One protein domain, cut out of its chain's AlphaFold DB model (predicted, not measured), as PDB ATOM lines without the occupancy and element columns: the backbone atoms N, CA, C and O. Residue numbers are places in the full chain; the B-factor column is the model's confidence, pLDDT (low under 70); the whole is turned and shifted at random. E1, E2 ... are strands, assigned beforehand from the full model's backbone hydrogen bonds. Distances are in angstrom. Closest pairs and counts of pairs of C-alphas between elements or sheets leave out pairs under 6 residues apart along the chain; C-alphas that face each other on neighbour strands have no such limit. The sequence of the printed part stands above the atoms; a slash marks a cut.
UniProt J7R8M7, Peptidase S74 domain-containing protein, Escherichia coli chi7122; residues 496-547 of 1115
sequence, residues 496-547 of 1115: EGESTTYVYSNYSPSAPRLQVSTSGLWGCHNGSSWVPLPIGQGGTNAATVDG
ATOM      1  N   GLU A 496     197.427 201.379 245.597       75.75
ATOM      2  CA  GLU A 496     197.353 202.463 244.618       75.75
ATOM      3  C   GLU A 496     196.572 201.959 243.397       75.75
ATOM      4  O   GLU A 496     197.084 201.171 242.603       75.75
ATOM      5  N   GLY A 497     195.306 202.366 243.291       70.62
ATOM      6  CA  GLY A 497     194.428 202.068 242.159       70.62
ATOM      7  C   GLY A 497     194.220 203.291 241.261       70.62
ATOM      8  O   GLY A 497     194.465 204.424 241.668       70.62
ATOM      9  N   GLU A 498     193.697 203.072 240.051       72.88
ATOM     10  CA  GLU A 498     193.631 204.061 238.951       72.88
ATOM     11  C   GLU A 498     193.010 205.431 239.305       72.88
ATOM     12  O   GLU A 498     193.276 206.430 238.641       72.88
ATOM     13  N   SER A 499     192.162 205.493 240.335       76.06
ATOM     14  CA  SER A 499     191.465 206.714 240.776       76.06
ATOM     15  C   SER A 499     191.434 206.921 242.298       76.06
ATOM     16  O   SER A 499     190.816 207.876 242.785       76.06
ATOM     17  N   THR A 500     192.075 206.032 243.067       80.94
ATOM     18  CA  THR A 500     192.050 206.036 244.540       80.94
ATOM     19  C   THR A 500     193.321 205.450 245.146       80.94
ATOM     20  O   THR A 500     193.806 204.408 244.715       80.94
ATOM     21  N   THR A 501     193.812 206.083 246.210       83.44
ATOM     22  CA  THR A 501     194.845 205.523 247.088       83.44
ATOM     23  C   THR A 501     194.215 205.164 248.431       83.44
ATOM     24  O   THR A 501     193.472 205.962 249.016       83.44
ATOM     25  N   TYR A 502     194.531 203.973 248.934       82.44
ATOM     26  CA  TYR A 502     194.045 203.463 250.211       82.44
ATOM     27  C   TYR A 502     195.194 203.276 251.202       82.44
ATOM     28  O   TYR A 502     196.222 202.687 250.869       82.44
ATOM     29  N   VAL A 503     194.989 203.712 252.447       80.88
ATOM     30  CA  VAL A 503     195.875 203.410 253.580       80.88
ATOM     31  C   VAL A 503     195.092 202.592 254.605       80.88
ATOM     32  O   VAL A 503     194.224 203.106 255.316       80.88
ATOM     33  N   TYR A 504     195.387 201.296 254.660       73.69
ATOM     34  CA  TYR A 504     194.673 200.322 255.480       73.69
ATOM     35  C   TYR A 504     195.153 200.315 256.940       73.69
ATOM     36  O   TYR A 504     196.346 200.448 257.235       73.69
ATOM     37  N   SER A 505     194.228 200.079 257.874       69.75
ATOM     38  CA  SER A 505     194.549 199.740 259.272       69.75
ATOM     39  C   SER A 505     195.113 198.316 259.400       69.75
ATOM     40  O   SER A 505     196.109 198.106 260.088       69.75
ATOM     41  N   ASN A 506     194.529 197.375 258.661       66.50
ATOM     42  CA  ASN A 506     195.033 196.040 258.340       66.50
ATOM     43  C   ASN A 506     194.488 195.661 256.946       66.50
ATOM     44  O   ASN A 506     193.417 196.155 256.585       66.50
ATOM     45  N   TYR A 507     195.183 194.839 256.154       66.44
ATOM     46  CA  TYR A 507     194.742 194.541 254.784       66.44
ATOM     47  C   TYR A 507     193.542 193.583 254.783       66.44
ATOM     48  O   TYR A 507     193.669 192.378 254.982       66.44
ATOM     49  N   SER A 508     192.348 194.148 254.607       66.38
ATOM     50  CA  SER A 508     191.084 193.425 254.473       66.38
ATOM     51  C   SER A 508     190.067 194.319 253.751       66.38
ATOM     52  O   SER A 508     190.005 195.514 254.062       66.38
ATOM     53  N   PRO A 509     189.219 193.781 252.850       64.25
ATOM     54  CA  PRO A 509     188.203 194.567 252.141       64.25
ATOM     55  C   PRO A 509     187.266 195.356 253.069       64.25
ATOM     56  O   PRO A 509     186.847 196.466 252.726       64.25
ATOM     57  N   SER A 510     186.977 194.793 254.249       65.12
ATOM     58  CA  SER A 510     186.088 195.333 255.286       65.12
ATOM     59  C   SER A 510     186.806 196.115 256.401       65.12
ATOM     60  O   SER A 510     186.187 196.481 257.402       65.12
ATOM     61  N   ALA A 511     188.115 196.364 256.275       68.56
ATOM     62  CA  ALA A 511     188.845 197.166 257.253       68.56
ATOM     63  C   ALA A 511     188.590 198.676 257.060       68.56
ATOM     64  O   ALA A 511     188.586 199.162 255.919       68.56
ATOM     65  N   PRO A 512     188.463 199.453 258.159       72.56
ATOM     66  CA  PRO A 512     188.483 200.907 258.089       72.56
ATOM     67  C   PRO A 512     189.843 201.383 257.568       72.56
ATOM     68  O   PRO A 512     190.902 201.009 258.085       72.56
ATOM     69  N   ARG A 513     189.797 202.205 256.524       79.69
ATOM     70  CA  ARG A 513     190.946 202.739 255.793       79.69
ATOM     71  C   ARG A 513     190.771 204.228 255.544       79.69
ATOM     72  O   ARG A 513     189.647 204.705 255.369       79.69
ATOM     73  N   LEU A 514     191.884 204.954 255.500       81.31
ATOM     74  CA  LEU A 514     191.893 206.303 254.950       81.31
ATOM     75  C   LEU A 514     191.899 206.171 253.425       81.31
ATOM     76  O   LEU A 514     192.754 205.484 252.867       81.31
ATOM     77  N   GLN A 515     190.929 206.795 252.768       85.06
ATOM     78  CA  GLN A 515     190.768 206.779 251.319       85.06
ATOM     79  C   GLN A 515     190.935 208.199 250.780       85.06
ATOM     80  O   GLN A 515     190.362 209.138 251.334       85.06
ATOM     81  N   VAL A 516     191.692 208.338 249.692       82.44
ATOM     82  CA  VAL A 516     191.845 209.583 248.929       82.44
ATOM     83  C   VAL A 516     191.569 209.276 247.460       82.44
ATOM     84  O   VAL A 516     192.103 208.309 246.924       82.44
ATOM     85  N   SER A 517     190.721 210.071 246.810       78.25
ATOM     86  CA  SER A 517     190.395 209.941 245.385       78.25
ATOM     87  C   SER A 517     191.028 211.058 244.557       78.25
ATOM     88  O   SER A 517     191.159 212.189 245.026       78.25
ATOM     89  N   THR A 518     191.318 210.777 243.285       78.25
ATOM     90  CA  THR A 518     191.702 211.782 242.274       78.25
ATOM     91  C   THR A 518     190.653 212.885 242.076       78.25
ATOM     92  O   THR A 518     190.980 213.958 241.578       78.25
ATOM     93  N   SER A 519     189.413 212.671 242.530       77.38
ATOM     94  CA  SER A 519     188.347 213.685 242.611       77.38
ATOM     95  C   SER A 519     188.512 214.716 243.744       77.38
ATOM     96  O   SER A 519     187.693 215.625 243.864       77.38
ATOM     97  N   GLY A 520     189.523 214.573 244.610       72.19
ATOM     98  CA  GLY A 520     189.729 215.417 245.797       72.19
ATOM     99  C   GLY A 520     188.896 215.013 247.023       72.19
ATOM    100  O   GLY A 520     189.076 215.582 248.100       72.19
ATOM    101  N   LEU A 521     188.014 214.016 246.898       74.12
ATOM    102  CA  LEU A 521     187.283 213.437 248.027       74.12
ATOM    103  C   LEU A 521     188.217 212.590 248.905       74.12
ATOM    104  O   LEU A 521     188.960 211.745 248.401       74.12
ATOM    105  N   TRP A 522     188.142 212.786 250.224       77.38
ATOM    106  CA  TRP A 522     188.930 212.049 251.215       77.38
ATOM    107  C   TRP A 522     188.125 211.761 252.490       77.38
ATOM    108  O   TRP A 522     187.187 212.488 252.819       77.38
ATOM    109  N   GLY A 523     188.498 210.710 253.224       78.81
ATOM    110  CA  GLY A 523     187.884 210.379 254.514       78.81
ATOM    111  C   GLY A 523     188.123 208.937 254.969       78.81
ATOM    112  O   GLY A 523     188.892 208.197 254.356       78.81
ATOM    113  N   CYS A 524     187.449 208.529 256.049       81.25
ATOM    114  CA  CYS A 524     187.483 207.151 256.545       81.25
ATOM    115  C   CYS A 524     186.365 206.314 255.904       81.25
ATOM    116  O   CYS A 524     185.183 206.627 256.059       81.25
ATOM    117  N   HIS A 525     186.729 205.225 255.230       79.06
ATOM    118  CA  HIS A 525     185.807 204.298 254.565       79.06
ATOM    119  C   HIS A 525     186.041 202.870 255.081       79.06
ATOM    120  O   HIS A 525     187.176 202.518 255.389       79.06
ATOM    121  N   ASN A 526     184.999 202.043 255.208       74.19
ATOM    122  CA  ASN A 526     185.107 200.684 255.785       74.19
ATOM    123  C   ASN A 526     185.023 199.536 254.764       74.19
ATOM    124  O   ASN A 526     185.081 198.379 255.156       74.19
ATOM    125  N   GLY A 527     184.852 199.841 253.475       68.25
ATOM    126  CA  GLY A 527     184.586 198.852 252.425       68.25
ATOM    127  C   GLY A 527     183.200 198.977 251.803       68.25
ATOM    128  O   GLY A 527     183.062 198.748 250.608       68.25
ATOM    129  N   SER A 528     182.205 199.419 252.573       72.06
ATOM    130  CA  SER A 528     180.807 199.538 252.130       72.06
ATOM    131  C   SER A 528     180.187 200.913 252.396       72.06
ATOM    132  O   SER A 528     179.177 201.249 251.781       72.06
ATOM    133  N   SER A 529     180.751 201.709 253.308       76.00
ATOM    134  CA  SER A 529     180.268 203.051 253.637       76.00
ATOM    135  C   SER A 529     181.343 203.960 254.248       76.00
ATOM    136  O   SER A 529     182.347 203.515 254.818       76.00
ATOM    137  N   TRP A 530     181.104 205.273 254.148       79.81
ATOM    138  CA  TRP A 530     181.837 206.298 254.891       79.81
ATOM    139  C   TRP A 530     181.523 206.202 256.389       79.81
ATOM    140  O   TRP A 530     180.361 206.092 256.784       79.81
ATOM    141  N   VAL A 531     182.558 206.273 257.224       80.44
ATOM    142  CA  VAL A 531     182.453 206.127 258.683       80.44
ATOM    143  C   VAL A 531     182.495 207.507 259.353       80.44
ATOM    144  O   VAL A 531     183.440 208.259 259.102       80.44
ATOM    145  N   PRO A 532     181.530 207.863 260.224       78.25
ATOM    146  CA  PRO A 532     181.594 209.110 260.982       78.25
ATOM    147  C   PRO A 532     182.787 209.134 261.944       78.25
ATOM    148  O   PRO A 532     182.970 208.211 262.735       78.25
ATOM    149  N   LEU A 533     183.547 210.230 261.943       75.69
ATOM    150  CA  LEU A 533     184.472 210.540 263.035       75.69
ATOM    151  C   LEU A 533     183.680 211.124 264.224       75.69
ATOM    152  O   LEU A 533     182.851 212.016 263.995       75.69
ATOM    153  N   PRO A 534     183.900 210.677 265.477       78.62
ATOM    154  CA  PRO A 534     183.187 211.230 266.624       78.62
ATOM    155  C   PRO A 534     183.687 212.633 267.002       78.62
ATOM    156  O   PRO A 534     184.786 213.055 266.635       78.62
ATOM    157  N   ILE A 535     182.875 213.362 267.773       70.06
ATOM    158  CA  ILE A 535     183.142 214.764 268.149       70.06
ATOM    159  C   ILE A 535     184.436 214.905 268.971       70.06
ATOM    160  O   ILE A 535     185.195 215.847 268.763       70.06
ATOM    161  N   GLY A 536     184.753 213.927 269.829       67.38
ATOM    162  CA  GLY A 536     185.998 213.902 270.610       67.38
ATOM    163  C   GLY A 536     187.283 213.744 269.783       67.38
ATOM    164  O   GLY A 536     188.371 213.920 270.320       67.38
ATOM    165  N   GLN A 537     187.172 213.433 268.489       67.88
ATOM    166  CA  GLN A 537     188.280 213.321 267.535       67.88
ATOM    167  C   GLN A 537     188.181 214.382 266.420       67.88
ATOM    168  O   GLN A 537     188.770 214.221 265.354       67.88
ATOM    169  N   GLY A 538     187.428 215.467 266.648       60.56
ATOM    170  CA  GLY A 538     187.274 216.580 265.702       60.56
ATOM    171  C   GLY A 538     186.242 216.356 264.589       60.56
ATOM    172  O   GLY A 538     186.180 217.150 263.655       60.56
ATOM    173  N   GLY A 539     185.438 215.289 264.665       75.62
ATOM    174  CA  GLY A 539     184.352 215.024 263.721       75.62
ATOM    175  C   GLY A 539     182.988 215.576 264.156       75.62
ATOM    176  O   GLY A 539     182.852 216.284 265.149       75.62
ATOM    177  N   THR A 540     181.939 215.219 263.415       77.81
ATOM    178  CA  THR A 540     180.532 215.599 263.687       77.81
ATOM    179  C   THR A 540     179.718 214.491 264.367       77.81
ATOM    180  O   THR A 540     178.552 214.695 264.712       77.81
ATOM    181  N   ASN A 541     180.300 213.294 264.502       82.31
ATOM    182  CA  ASN A 541     179.619 212.041 264.835       82.31
ATOM    183  C   ASN A 541     178.395 211.729 263.939       82.31
ATOM    184  O   ASN A 541     177.456 211.069 264.376       82.31
ATOM    185  N   ALA A 542     178.375 212.224 262.693       77.31
ATOM    186  CA  ALA A 542     177.279 212.015 261.748       77.31
ATOM    187  C   ALA A 542     177.765 211.935 260.291       77.31
ATOM    188  O   ALA A 542     178.523 212.788 259.837       77.31
ATOM    189  N   ALA A 543     177.254 210.957 259.532       70.56
ATOM    190  CA  ALA A 543     177.468 210.842 258.082       70.56
ATOM    191  C   ALA A 543     176.481 211.686 257.241       70.56
ATOM    192  O   ALA A 543     176.531 211.653 256.016       70.56
ATOM    193  N   THR A 544     175.561 212.428 257.873       68.94
ATOM    194  CA  THR A 544     174.552 213.248 257.182       68.94
ATOM    195  C   THR A 544     174.428 214.636 257.804       68.94
ATOM    196  O   THR A 544     174.632 214.826 259.006       68.94
ATOM    197  N   VAL A 545     174.045 215.623 256.988       62.34
ATOM    198  CA  VAL A 545     173.926 217.024 257.429       62.34
ATOM    199  C   VAL A 545     172.772 217.218 258.424       62.34
ATOM    200  O   VAL A 545     172.875 218.054 259.313       62.34
ATOM    201  N   ASP A 546     171.692 216.430 258.336       65.25
ATOM    202  CA  ASP A 546     170.615 216.456 259.341       65.25
ATOM    203  C   ASP A 546     171.010 215.778 260.660       65.25
ATOM    204  O   ASP A 546     170.648 216.282 261.725       65.25
ATOM    205  N   GLY A 547     171.828 214.718 260.624       71.81
ATOM    206  CA  GLY A 547     172.453 214.177 261.833       71.81
ATOM    207  C   GLY A 547     173.345 215.222 262.510       71.81
ATOM    208  O   GLY A 547     173.187 215.491 263.697       71.81
TER     209      GLY A 547
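What this domain is: This is residues 496 to 547 of the 1115 residues of the protein "Peptidase S74 domain-containing protein" of Escherichia coli chi7122 (UniProt J7R8M7). There is little regular structure here: a small three-stranded antiparallel sheet forms one end, and a long winding stretch, residues 526 to 547, leads away from it. Of 52 printed residues, 14 are in named strands E1, E2 and E3, in that order along the chain and across the sheet, and there is no named helix, so the class is all strand. The whole is only just compact, close to loose, with a radius of gyration of the C-alphas of 11.9 A and spans of 33 by 24 by 18 A.

Where its parts are: Find C-alpha 500 at (192.050, 206.036, 244.540); E1 runs from there to residue 504, 12.6 A. E2, residues 513 to 517, covers 12.7 A. E3, residues 522 to 525, covers 9.0 A and ends at C-alpha 525, (185.807, 204.298, 254.565).

How they stand to each other: The strands form a meander, each the antiparallel neighbour of the one before. In hairpin E1 and E2, look for N 501 and O 516, 2.9 A apart; in hairpin E2 and E3, N 515 and O 523, 2.9 A.

The domain as a whole: C-alphas 498 and 536, the farthest apart, are 34.0 A apart. The printed part has no cut. Look for pLDDT under 70 at residues 505 to 511, 527, 536 to 538 and 544 to 546.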